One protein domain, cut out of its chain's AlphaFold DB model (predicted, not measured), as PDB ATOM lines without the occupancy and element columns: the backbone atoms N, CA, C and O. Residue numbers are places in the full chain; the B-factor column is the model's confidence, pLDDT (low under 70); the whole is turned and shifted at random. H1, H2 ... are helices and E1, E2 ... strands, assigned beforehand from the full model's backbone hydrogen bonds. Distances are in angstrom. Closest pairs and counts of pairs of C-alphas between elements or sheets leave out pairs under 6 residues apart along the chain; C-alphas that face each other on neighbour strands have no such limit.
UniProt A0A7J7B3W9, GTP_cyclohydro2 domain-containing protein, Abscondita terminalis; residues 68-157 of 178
ATOM      1  N   CYS A  68     223.469 167.921 254.707       83.25
ATOM      2  CA  CYS A  68     224.905 167.875 254.964       83.25
ATOM      3  C   CYS A  68     225.701 167.886 253.653       83.25
ATOM      4  O   CYS A  68     226.638 168.669 253.541       83.25
ATOM      5  N   ASP A  69     225.289 167.098 252.657       80.88
ATOM      6  CA  ASP A  69     225.963 167.045 251.352       80.88
ATOM      7  C   ASP A  69     225.860 168.389 250.603       80.88
ATOM      8  O   ASP A  69     226.857 168.893 250.093       80.88
ATOM      9  N   GLU A  70     224.678 169.019 250.596       85.69
ATOM     10  CA  GLU A  70     224.462 170.359 250.014       85.69
ATOM     11  C   GLU A  70     225.345 171.439 250.652       85.69
ATOM     12  O   GLU A  70     225.742 172.396 249.987       85.69
ATOM     13  N   LEU A  71     225.620 171.306 251.951       83.12
ATOM     14  CA  LEU A  71     226.432 172.242 252.723       83.12
ATOM     15  C   LEU A  71     227.925 171.876 252.730       83.12
ATOM     16  O   LEU A  71     228.707 172.595 253.350       83.12
ATOM     17  N   GLY A  72     228.326 170.778 252.077       79.81
ATOM     18  CA  GLY A  72     229.708 170.289 252.100       79.81
ATOM     19  C   GLY A  72     230.186 169.884 253.501       79.81
ATOM     20  O   GLY A  72     231.353 170.070 253.837       79.81
ATOM     21  N   LEU A  73     229.283 169.386 254.354       77.81
ATOM     22  CA  LEU A  73     229.609 168.940 255.708       77.81
ATOM     23  C   LEU A  73     230.122 167.496 255.688       77.81
ATOM     24  O   LEU A  73     229.347 166.538 255.778       77.81
ATOM     25  N   ASP A  74     231.444 167.358 255.612       70.12
ATOM     26  CA  ASP A  74     232.128 166.066 255.644       70.12
ATOM     27  C   ASP A  74     232.007 165.355 257.001       70.12
ATOM     28  O   ASP A  74     231.876 165.972 258.067       70.12
ATOM     29  N   ILE A  75     232.086 164.021 256.958       68.62
ATOM     30  CA  ILE A  75     232.091 163.170 258.150       68.62
ATOM     31  C   ILE A  75     233.388 163.392 258.933       68.62
ATOM     32  O   ILE A  75     234.489 163.237 258.401       68.62
ATOM     33  N   MET A  76     233.266 163.681 260.229       68.88
ATOM     34  CA  MET A  76     234.421 163.675 261.125       68.88
ATOM     35  C   MET A  76     234.758 162.262 261.582       68.88
ATOM     36  O   MET A  76     233.924 161.563 262.152       68.88
ATOM     37  N   ILE A  77     236.022 161.879 261.412       65.56
ATOM     38  CA  ILE A  77     236.582 160.674 262.027       65.56
ATOM     39  C   ILE A  77     237.342 161.089 263.287       65.56
ATOM     40  O   ILE A  77     238.301 161.862 263.213       65.56
ATOM     41  N   HIS A  78     236.916 160.569 264.436       71.56
ATOM     42  CA  HIS A  78     237.584 160.729 265.726       71.56
ATOM     43  C   HIS A  78     238.397 159.478 266.063       71.56
ATOM     44  O   HIS A  78     238.044 158.373 265.656       71.56
ATOM     45  N   TYR A  79     239.474 159.643 266.828       72.50
ATOM     46  CA  TYR A  79     240.343 158.529 267.214       72.50
ATOM     47  C   TYR A  79     240.327 158.344 268.726       72.50
ATOM     48  O   TYR A  79     240.469 159.310 269.470       72.50
ATOM     49  N   GLY A  80     240.184 157.105 269.189       81.81
ATOM     50  CA  GLY A  80     240.295 156.739 270.599       81.81
ATOM     51  C   GLY A  80     241.474 155.800 270.815       81.81
ATOM     52  O   GLY A  80     241.602 154.805 270.108       81.81
ATOM     53  N   ILE A  81     242.329 156.102 271.789       81.25
ATOM     54  CA  ILE A  81     243.389 155.195 272.246       81.25
ATOM     55  C   ILE A  81     243.058 154.770 273.669       81.25
ATOM     56  O   ILE A  81     242.887 155.619 274.541       81.25
ATOM     57  N   THR A  82     242.988 153.465 273.912       89.31
ATOM     58  CA  THR A  82     242.622 152.892 275.211       89.31
ATOM     59  C   THR A  82     243.780 152.123 275.836       89.31
ATOM     60  O   THR A  82     244.595 151.516 275.139       89.31
ATOM     61  N   LYS A  83     243.820 152.088 277.167       87.62
ATOM     62  CA  LYS A  83     244.744 151.273 277.960       87.62
ATOM     63  C   LYS A  83     243.949 150.403 278.926       87.62
ATOM     64  O   LYS A  83     243.081 150.913 279.619       87.62
ATOM     65  N   GLY A  84     244.287 149.118 279.014       91.06
ATOM     66  CA  GLY A  84     243.655 148.194 279.959       91.06
ATOM     67  C   GLY A  84     242.270 147.715 279.517       91.06
ATOM     68  O   GLY A  84     241.899 147.833 278.351       91.06
ATOM     69  N   LYS A  85     241.540 147.120 280.460       91.12
ATOM     70  CA  LYS A  85     240.137 146.710 280.336       91.12
ATOM     71  C   LYS A  85     239.407 147.183 281.588       91.12
ATOM     72  O   LYS A  85     240.020 147.242 282.652       91.12
ATOM     73  N   TRP A  86     238.130 147.487 281.454       94.38
ATOM     74  CA  TRP A  86     237.268 147.935 282.544       94.38
ATOM     75  C   TRP A  86     235.874 147.333 282.365       94.38
ATOM     76  O   TRP A  86     235.520 146.905 281.262       94.38
ATOM     77  N   ALA A  87     235.121 147.245 283.454       91.50
ATOM     78  CA  ALA A  87     233.739 146.783 283.453       91.50
ATOM     79  C   ALA A  87     232.770 147.910 283.057       91.50
ATOM     80  O   ALA A  87     233.103 149.098 283.129       91.50
ATOM     81  N   ASP A  88     231.547 147.542 282.672       85.88
ATOM     82  CA  ASP A  88     230.484 148.520 282.435       85.88
ATOM     83  C   ASP A  88     230.227 149.351 283.697       85.88
ATOM     84  O   ASP A  88     230.150 148.820 284.807       85.88
ATOM     85  N   LYS A  89     230.078 150.668 283.507       84.19
ATOM     86  CA  LYS A  89     229.855 151.675 284.565       84.19
ATOM     87  C   LYS A  89     231.026 151.865 285.542       84.19
ATOM     88  O   LYS A  89     230.884 152.579 286.534       84.19
ATOM     89  N   GLU A  90     232.186 151.277 285.269       89.69
ATOM     90  CA  GLU A  90     233.398 151.539 286.040       89.69
ATOM     91  C   GLU A  90     233.943 152.949 285.728       89.69
ATOM     92  O   GLU A  90     234.033 153.319 284.556       89.69
ATOM     93  N   PRO A  91     234.331 153.757 286.735       90.25
ATOM     94  CA  PRO A  91     234.991 155.034 286.487       90.25
ATOM     95  C   PRO A  91     236.338 154.840 285.779       90.25
ATOM     96  O   PRO A  91     237.204 154.099 286.251       90.25
ATOM     97  N   VAL A  92     236.531 155.538 284.659       92.19
ATOM     98  CA  VAL A  92     237.741 155.453 283.831       92.19
ATOM     99  C   VAL A  92     238.301 156.847 283.589       92.19
ATOM    100  O   VAL A  92     237.563 157.794 283.315       92.19
ATOM    101  N   LEU A  93     239.626 156.981 283.668       91.12
ATOM    102  CA  LEU A  93     240.290 158.247 283.391       91.12
ATOM    103  C   LEU A  93     240.252 158.542 281.886       91.12
ATOM    104  O   LEU A  93     240.836 157.809 281.083       91.12
ATOM    105  N   ILE A  94     239.570 159.627 281.506       88.50
ATOM    106  CA  ILE A  94     239.433 160.052 280.109       88.50
ATOM    107  C   ILE A  94     240.095 161.409 279.893       88.50
ATOM    108  O   ILE A  94     239.802 162.394 280.574       88.50
ATOM    109  N   ARG A  95     240.964 161.483 278.880       83.94
ATOM    110  CA  ARG A  95     241.493 162.741 278.351       83.94
ATOM    111  C   ARG A  95     240.918 163.002 276.966       83.94
ATOM    112  O   ARG A  95     241.281 162.336 276.005       83.94
ATOM    113  N   VAL A  96     240.097 164.039 276.846       83.25
ATOM    114  CA  VAL A  96     239.643 164.536 275.542       83.25
ATOM    115  C   VAL A  96     240.617 165.603 275.042       83.25
ATOM    116  O   VAL A  96     240.903 166.580 275.739       83.25
ATOM    117  N   GLN A  97     241.143 165.413 273.836       74.56
ATOM    118  CA  GLN A  97     242.033 166.343 273.158       74.56
ATOM    119  C   GLN A  97     241.444 166.702 271.793       74.56
ATOM    120  O   GLN A  97     241.342 165.860 270.909       74.56
ATOM    121  N   SER A  98     241.102 167.972 271.587       69.25
ATOM    122  CA  SER A  98     240.805 168.465 270.240       69.25
ATOM    123  C   SER A  98     242.117 168.648 269.483       69.25
ATOM    124  O   SER A  98     242.979 169.433 269.892       69.25
ATOM    125  N   SER A  99     242.307 167.877 268.415       62.47
ATOM    126  CA  SER A  99     243.463 168.015 267.542       62.47
ATOM    127  C   SER A  99     243.164 169.083 266.499       62.47
ATOM    128  O   SER A  99     242.280 168.927 265.660       62.47
ATOM    129  N   SER A 100     243.959 170.147 266.499       58.03
ATOM    130  CA  SER A 100     244.267 170.840 265.254       58.03
ATOM    131  C   SER A 100     245.776 170.774 265.093       58.03
ATOM    132  O   SER A 100     246.498 171.199 265.997       58.03
ATOM    133  N   ALA A 101     246.255 170.217 263.978       54.38
ATOM    134  CA  ALA A 101     247.690 170.101 263.693       54.38
ATOM    135  C   ALA A 101     248.425 171.445 263.903       54.38
ATOM    136  O   ALA A 101     249.548 171.500 264.394       54.38
ATOM    137  N   TYR A 102     247.728 172.550 263.629       54.56
ATOM    138  CA  TYR A 102     248.216 173.918 263.782       54.56
ATOM    139  C   TYR A 102     248.368 174.392 265.228       54.56
ATOM    140  O   TYR A 102     249.333 175.092 265.526       54.56
ATOM    141  N   PHE A 103     247.446 174.049 266.137       55.47
ATOM    142  CA  PHE A 103     247.586 174.462 267.539       55.47
ATOM    143  C   PHE A 103     248.822 173.823 268.162       55.47
ATOM    144  O   PHE A 103     249.520 174.488 268.923       55.47
ATOM    145  N   ASP A 104     249.126 172.579 267.798       58.19
ATOM    146  CA  ASP A 104     250.293 171.878 268.319       58.19
ATOM    147  C   ASP A 104     251.600 172.485 267.779       58.19
ATOM    148  O   ASP A 104     252.499 172.795 268.552       58.19
ATOM    149  N   ILE A 105     251.677 172.801 266.480       59.22
ATOM    150  CA  ILE A 105     252.878 173.411 265.881       59.22
ATOM    151  C   ILE A 105     253.095 174.853 266.373       59.22
ATOM    152  O   ILE A 105     254.167 175.174 266.884       59.22
ATOM    153  N   PHE A 106     252.096 175.736 266.270       59.19
ATOM    154  CA  PHE A 106     252.282 177.155 266.603       59.19
ATOM    155  C   PHE A 106     252.391 177.408 268.110       59.19
ATOM    156  O   PHE A 106     253.136 178.295 268.523       59.19
ATOM    157  N   THR A 107     251.716 176.615 268.952       57.78
ATOM    158  CA  THR A 107     251.891 176.714 270.411       57.78
ATOM    159  C   THR A 107     253.273 176.223 270.827       57.78
ATOM    160  O   THR A 107     253.881 176.856 271.689       57.78
ATOM    161  N   ARG A 108     253.801 175.162 270.194       63.41
ATOM    162  CA  ARG A 108     255.180 174.703 270.430       63.41
ATOM    163  C   ARG A 108     256.205 175.747 269.990       63.41
ATOM    164  O   ARG A 108     257.124 176.025 270.752       63.41
ATOM    165  N   LEU A 109     256.009 176.374 268.827       58.22
ATOM    166  CA  LEU A 109     256.885 177.443 268.324       58.22
ATOM    167  C   LEU A 109     256.845 178.712 269.191       58.22
ATOM    168  O   LEU A 109     257.871 179.365 269.347       58.22
ATOM    169  N   ALA A 110     255.685 179.069 269.751       61.66
ATOM    170  CA  ALA A 110     255.523 180.300 270.527       61.66
ATOM    171  C   ALA A 110     255.858 180.154 272.022       61.66
ATOM    172  O   ALA A 110     256.360 181.096 272.624       61.66
ATOM    173  N   ASN A 111     255.545 179.010 272.640       58.94
ATOM    174  CA  ASN A 111     255.546 178.866 274.103       58.94
ATOM    175  C   ASN A 111     256.480 177.768 274.636       58.94
ATOM    176  O   ASN A 111     256.524 177.562 275.852       58.94
ATOM    177  N   GLY A 112     257.194 177.052 273.761       58.16
ATOM    178  CA  GLY A 112     257.926 175.843 274.133       58.16
ATOM    179  C   GLY A 112     256.995 174.668 274.456       58.16
ATOM    180  O   GLY A 112     255.778 174.810 274.609       58.16
ATOM    181  N   GLU A 113     257.560 173.465 274.517       54.62
ATOM    182  CA  GLU A 113     256.808 172.238 274.770       54.62
ATOM    183  C   GLU A 113     256.234 172.244 276.197       54.62
ATOM    184  O   GLU A 113     256.971 172.247 277.182       54.62
ATOM    185  N   LYS A 114     254.904 172.257 276.335       59.28
ATOM    186  CA  LYS A 114     254.247 171.954 277.613       59.28
ATOM    187  C   LYS A 114     253.766 170.503 277.567       59.28
ATOM    188  O   LYS A 114     252.865 170.211 276.779       59.28
ATOM    189  N   PRO A 115     254.284 169.603 278.423       67.12
ATOM    190  CA  PRO A 115     254.047 168.159 278.355       67.12
ATOM    191  C   PRO A 115     252.667 167.766 278.913       67.12
ATOM    192  O   PRO A 115     252.533 166.799 279.653       67.12
ATOM    193  N   LEU A 116     251.603 168.520 278.610       71.69
ATOM    194  CA  LEU A 116     250.249 168.212 279.089       71.69
ATOM    195  C   LEU A 116     249.768 166.855 278.570       71.69
ATOM    196  O   LEU A 116     249.139 166.105 279.316       71.69
ATOM    197  N   MET A 117     250.098 166.535 277.317       73.88
ATOM    198  CA  MET A 117     249.807 165.228 276.731       73.88
ATOM    199  C   MET A 117     250.606 164.126 277.429       73.88
ATOM    200  O   MET A 117     250.034 163.130 277.852       73.88
ATOM    201  N   GLU A 118     251.907 164.331 277.625       77.62
ATOM    202  CA  GLU A 118     252.758 163.363 278.317       77.62
ATOM    203  C   GLU A 118     252.296 163.134 279.761       77.62
ATOM    204  O   GLU A 118     252.219 161.997 280.212       77.62
ATOM    205  N   LYS A 119     251.901 164.194 280.475       84.06
ATOM    206  CA  LYS A 119     251.337 164.088 281.822       84.06
ATOM    207  C   LYS A 119     250.041 163.277 281.817       84.06
ATOM    208  O   LYS A 119     249.871 162.427 282.682       84.06
ATOM    209  N   ALA A 120     249.142 163.520 280.860       84.44
ATOM    210  CA  ALA A 120     247.904 162.751 280.729       84.44
ATOM    211  C   ALA A 120     248.180 161.269 280.436       84.44
ATOM    212  O   ALA A 120     247.585 160.406 281.073       84.44
ATOM    213  N   ILE A 121     249.130 160.982 279.543       84.69
ATOM    214  CA  ILE A 121     249.571 159.617 279.239       84.69
ATOM    215  C   ILE A 121     250.166 158.946 280.481       84.69
ATOM    216  O   ILE A 121     249.817 157.806 280.773       84.69
ATOM    217  N   ARG A 122     251.026 159.642 281.236       89.50
ATOM    218  CA  ARG A 122     251.589 159.134 282.496       89.50
ATOM    219  C   ARG A 122     250.486 158.806 283.501       89.50
ATOM    220  O   ARG A 122     250.448 157.685 283.974       89.50
ATOM    221  N   MET A 123     249.534 159.715 283.724       91.81
ATOM    222  CA  MET A 123     248.407 159.478 284.639       91.81
ATOM    223  C   MET A 123     247.559 158.261 284.231       91.81
ATOM    224  O   MET A 123     247.196 157.462 285.085       91.81
ATOM    225  N   ILE A 124     247.279 158.079 282.934       91.75
ATOM    226  CA  ILE A 124     246.556 156.895 282.429       91.75
ATOM    227  C   ILE A 124     247.374 155.612 282.621       91.75
ATOM    228  O   ILE A 124     246.820 154.562 282.939       91.75
ATOM    229  N   ASN A 125     248.688 155.678 282.406       91.50
ATOM    230  CA  ASN A 125     249.567 154.533 282.610       91.50
ATOM    231  C   ASN A 125     249.671 154.150 284.089       91.50
ATOM    232  O   ASN A 125     249.627 152.958 284.384       91.50
ATOM    233  N   ASP A 126     249.773 155.133 284.985       94.88
ATOM    234  CA  ASP A 126     249.850 154.931 286.435       94.88
ATOM    235  C   ASP A 126     248.551 154.309 286.980       94.88
ATOM    236  O   ASP A 126     248.604 153.398 287.802       94.88
ATOM    237  N   GLU A 127     247.391 154.732 286.464       94.00
ATOM    238  CA  GLU A 127     246.079 154.135 286.775       94.00
ATOM    239  C   GLU A 127     245.912 152.727 286.160       94.00
ATOM    240  O   GLU A 127     245.058 151.941 286.569       94.00
ATOM    241  N   GLY A 128     246.705 152.389 285.138       92.50
ATOM    242  CA  GLY A 128     246.662 151.106 284.429       92.50
ATOM    243  C   GLY A 128     245.464 150.929 283.486       92.50
ATOM    244  O   GLY A 128     245.457 149.991 282.679       92.50
ATOM    245  N   LYS A 129     244.484 151.838 283.540       93.81
ATOM    246  CA  LYS A 129     243.297 151.872 282.682       93.81
ATOM    247  C   LYS A 129     242.896 153.307 282.331       93.81
ATOM    248  O   LYS A 129     242.968 154.206 283.164       93.81
ATOM    249  N   GLY A 130     242.466 153.531 281.094       92.00
ATOM    250  CA  GLY A 130     242.076 154.866 280.642       92.00
ATOM    251  C   GLY A 130     241.873 154.980 279.140       92.00
ATOM    252  O   GLY A 130     242.164 154.048 278.384       92.00
ATOM    253  N   ALA A 131     241.413 156.151 278.704       88.75
ATOM    254  CA  ALA A 131     241.261 156.477 277.291       88.75
ATOM    255  C   ALA A 131     241.708 157.908 276.967       88.75
ATOM    256  O   ALA A 131     241.499 158.848 277.738       88.75
ATOM    257  N   ILE A 132     242.288 158.081 275.782       82.88
ATOM    258  CA  ILE A 132     242.529 159.384 275.164       82.88
ATOM    259  C   ILE A 132     241.658 159.474 273.917       82.88
ATOM    260  O   ILE A 132     241.779 158.645 273.017       82.88
ATOM    261  N   VAL A 133     240.793 160.485 273.863       82.00
ATOM    262  CA  VAL A 133     239.893 160.743 272.735       82.00
ATOM    263  C   VAL A 133     240.399 161.953 271.963       82.00
ATOM    264  O   VAL A 133     240.472 163.057 272.502       82.00
ATOM    265  N   PHE A 134     240.735 161.749 270.696       74.56
ATOM    266  CA  PHE A 134     241.149 162.781 269.760       74.56
ATOM    267  C   PHE A 134     239.959 163.242 268.927       74.56
ATOM    268  O   PHE A 134     239.487 162.538 268.032       74.56
ATOM    269  N   ILE A 135     239.504 164.461 269.205       74.62
ATOM    270  CA  ILE A 135     238.481 165.125 268.402       74.62
ATOM    271  C   ILE A 135     239.185 165.797 267.226       74.62
ATOM    272  O   ILE A 135     239.810 166.849 267.377       74.62
ATOM    273  N   ASN A 136     239.109 165.153 266.064       66.88
ATOM    274  CA  ASN A 136     239.557 165.726 264.807       66.88
ATOM    275  C   ASN A 136     238.647 166.888 264.393       66.88
ATOM    276  O   ASN A 136     237.475 166.674 264.094       66.88
ATOM    277  N   ASN A 137     239.194 168.100 264.348       62.19
ATOM    278  CA  ASN A 137     238.498 169.241 263.770       62.19
ATOM    279  C   ASN A 137     238.933 169.385 262.311       62.19
ATOM    280  O   ASN A 137     240.118 169.604 262.053       62.19
ATOM    281  N   VAL A 138     237.981 169.322 261.374       58.19
ATOM    282  CA  VAL A 138     238.251 169.530 259.944       58.19
ATOM    283  C   VAL A 138     238.947 170.878 259.748       58.19
ATOM    284  O   VAL A 138     238.405 171.946 260.060       58.19
ATOM    285  N   SER A 139     240.182 170.823 259.257       57.41
ATOM    286  CA  SER A 139     240.961 171.991 258.881       57.41
ATOM    287  C   SER A 139     241.023 172.097 257.369       57.41
ATOM    288  O   SER A 139     241.637 171.257 256.718       57.41
ATOM    289  N   ASP A 140     240.424 173.151 256.833       62.12
ATOM    290  CA  ASP A 140     240.572 173.526 255.432       62.12
ATOM    291  C   ASP A 140     241.778 174.471 255.250       62.12
ATOM    292  O   ASP A 140     242.237 175.137 256.191       62.12
ATOM    293  N   SER A 141     242.292 174.517 254.028       64.75
ATOM    294  CA  SER A 141     243.281 175.444 253.489       64.75
ATOM    295  C   SER A 141     243.028 176.902 253.893       64.75
ATOM    296  O   SER A 141     243.952 177.554 254.380       64.75
ATOM    297  N   GLU A 142     241.791 177.401 253.822       65.81
ATOM    298  CA  GLU A 142     241.461 178.770 254.248       65.81
ATOM    299  C   GLU A 142     241.646 178.975 255.757       65.81
ATOM    300  O   GLU A 142     242.320 179.909 256.197       65.81
ATOM    301  N   LYS A 143     241.100 178.067 256.580       64.69
ATOM    302  CA  LYS A 143     241.241 178.124 258.049       64.69
ATOM    303  C   LYS A 143     242.710 178.042 258.467       64.69
ATOM    304  O   LYS A 143     243.113 178.657 259.455       64.69
ATOM    305  N   THR A 144     243.497 177.283 257.716       64.88
ATOM    306  CA  THR A 144     244.944 177.149 257.881       64.88
ATOM    307  C   THR A 144     245.668 178.442 257.528       64.88
ATOM    308  O   THR A 144     246.473 178.930 258.323       64.88
ATOM    309  N   MET A 145     245.348 179.027 256.372       67.44
ATOM    310  CA  MET A 145     245.954 180.260 255.882       67.44
ATOM    311  C   MET A 145     245.668 181.441 256.813       67.44
ATOM    312  O   MET A 145     246.586 182.170 257.181       67.44
ATOM    313  N   ASN A 146     244.429 181.573 257.292       70.62
ATOM    314  CA  ASN A 146     244.043 182.620 258.241       70.62
ATOM    315  C   ASN A 146     244.840 182.530 259.555       70.62
ATOM    316  O   ASN A 146     245.280 183.544 260.098       70.62
ATOM    317  N   LYS A 147     245.085 181.312 260.055       69.00
ATOM    318  CA  LYS A 147     245.907 181.088 261.257       69.00
ATOM    319  C   LYS A 147     247.390 181.381 261.010       69.00
ATOM    320  O   LYS A 147     248.032 181.975 261.870       69.00
ATOM    321  N   LEU A 148     247.921 181.005 259.843       68.06
ATOM    322  CA  LEU A 148     249.288 181.331 259.418       68.06
ATOM    323  C   LEU A 148     249.506 182.843 259.335       68.06
ATOM    324  O   LEU A 148     250.464 183.353 259.908       68.06
ATOM    325  N   GLN A 149     248.599 183.567 258.679       74.94
ATOM    326  CA  GLN A 149     248.661 185.026 258.581       74.94
ATOM    327  C   GLN A 149     248.627 185.689 259.959       74.94
ATOM    328  O   GLN A 149     249.392 186.614 260.217       74.94
ATOM    329  N   GLN A 150     247.793 185.191 260.873       72.31
ATOM    330  CA  GLN A 150     247.756 185.703 262.239       72.31
ATOM    331  C   GLN A 150     249.063 185.447 262.998       72.31
ATOM    332  O   GLN A 150     249.538 186.329 263.714       72.31
ATOM    333  N   PHE A 151     249.657 184.264 262.841       66.88
ATOM    334  CA  PHE A 151     250.944 183.947 263.454       66.88
ATOM    335  C   PHE A 151     252.074 184.829 262.901       66.88
ATOM    336  O   PHE A 151     252.880 185.349 263.671       66.88
ATOM    337  N   LEU A 152     252.094 185.078 261.587       74.19
ATOM    338  CA  LEU A 152     253.021 186.030 260.966       74.19
ATOM    339  C   LEU A 152     252.812 187.452 261.506       74.19
ATOM    340  O   LEU A 152     253.784 188.120 261.846       74.19
ATOM    341  N   ALA A 153     251.558 187.884 261.670       76.31
ATOM    342  CA  ALA A 153     251.225 189.180 262.262       76.31
ATOM    343  C   ALA A 153     251.653 189.294 263.739       76.31
ATOM    344  O   ALA A 153     251.970 190.384 264.216       76.31
ATOM    345  N   TYR A 154     251.669 188.180 264.477       74.06
ATOM    346  CA  TYR A 154     252.223 188.126 265.830       74.06
ATOM    347  C   TYR A 154     253.749 188.266 265.814       74.06
ATOM    348  O   TYR A 154     254.295 189.067 266.568       74.06
ATOM    349  N   GLN A 155     254.438 187.553 264.917       70.69
ATOM    350  CA  GLN A 155     255.891 187.680 264.763       70.69
ATOM    351  C   GLN A 155     256.321 189.087 264.329       70.69
ATOM    352  O   GLN A 155     257.367 189.563 264.763       70.69
ATOM    353  N   SER A 156     255.511 189.778 263.523       78.44
ATOM    354  CA  SER A 156     255.758 191.167 263.118       78.44
ATOM    355  C   SER A 156     255.361 192.208 264.174       78.44
ATOM    356  O   SER A 156     255.458 193.405 263.911       78.44
ATOM    357  N   GLY A 157     254.876 191.788 265.349       76.19
ATOM    358  CA  GLY A 157     254.440 192.680 266.431       76.19
ATOM    359  C   GLY A 157     253.126 193.425 266.159       76.19
ATOM    360  O   GLY A 157     252.739 194.300 266.927       76.19
TER     361      GLY A 157
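Overview. This is residues 68 to 157 of the 178 residues of the protein "GTP_cyclohydro2 domain-containing protein" of Abscondita terminalis (UniProt A0A7J7B3W9). A narrow three-stranded sheet has H2 along one face and its other face bare, while H1 and H3 run side by side beyond the end where E2 and E3 finish. The 90 printed residues hold E1, E2, H1, H2, E3, H3; the mixed sheet's order is E1, E3, E2. The class is mixed, the whole loose, radius of gyration of the C-alphas 17.3 A, spanning 50 by 41 by 13 A.

Along the chain. E3 is residues 130 to 136, 19.4 A; E2, 93 to 99; E1, 79 to 83, from C-alpha 79 at (240.343, 158.529, 267.214). H2 is 116 to 127; H1, 101 to 111; H3, 141 to 155, 20.9 A, ending at C-alpha 155 (255.891, 187.680, 264.763).

Arrangement. E3 is antiparallel to E1, N 81 to O 132 2.9 A, and parallel to E2, N 97 to O 133 2.8 A, both within hydrogen-bond range. H2 is on the sheet, two layers, height 8.8 A; its closest C-alpha to E3 is Ile 124 to Gly 130, 5.2 A. E2, H1, H2, E3 form a strand-helix-strand unit, parallel strands joined through helices, crossover right-handed. H1 and H3 only just touch, 3 pairs of C-alphas within 8 A, the closest Tyr 102 and Thr 144, 7.5 A. In H1, H2 and H3 every O i to N i+4 pair is within range.

Size, cuts and confidence. The farthest C-alphas, Ala 87 and Ser 156, are 53.6 A apart. The printed part has no cut and no long link. pLDDT is under 70 in 34 residues, among them 98 to 115.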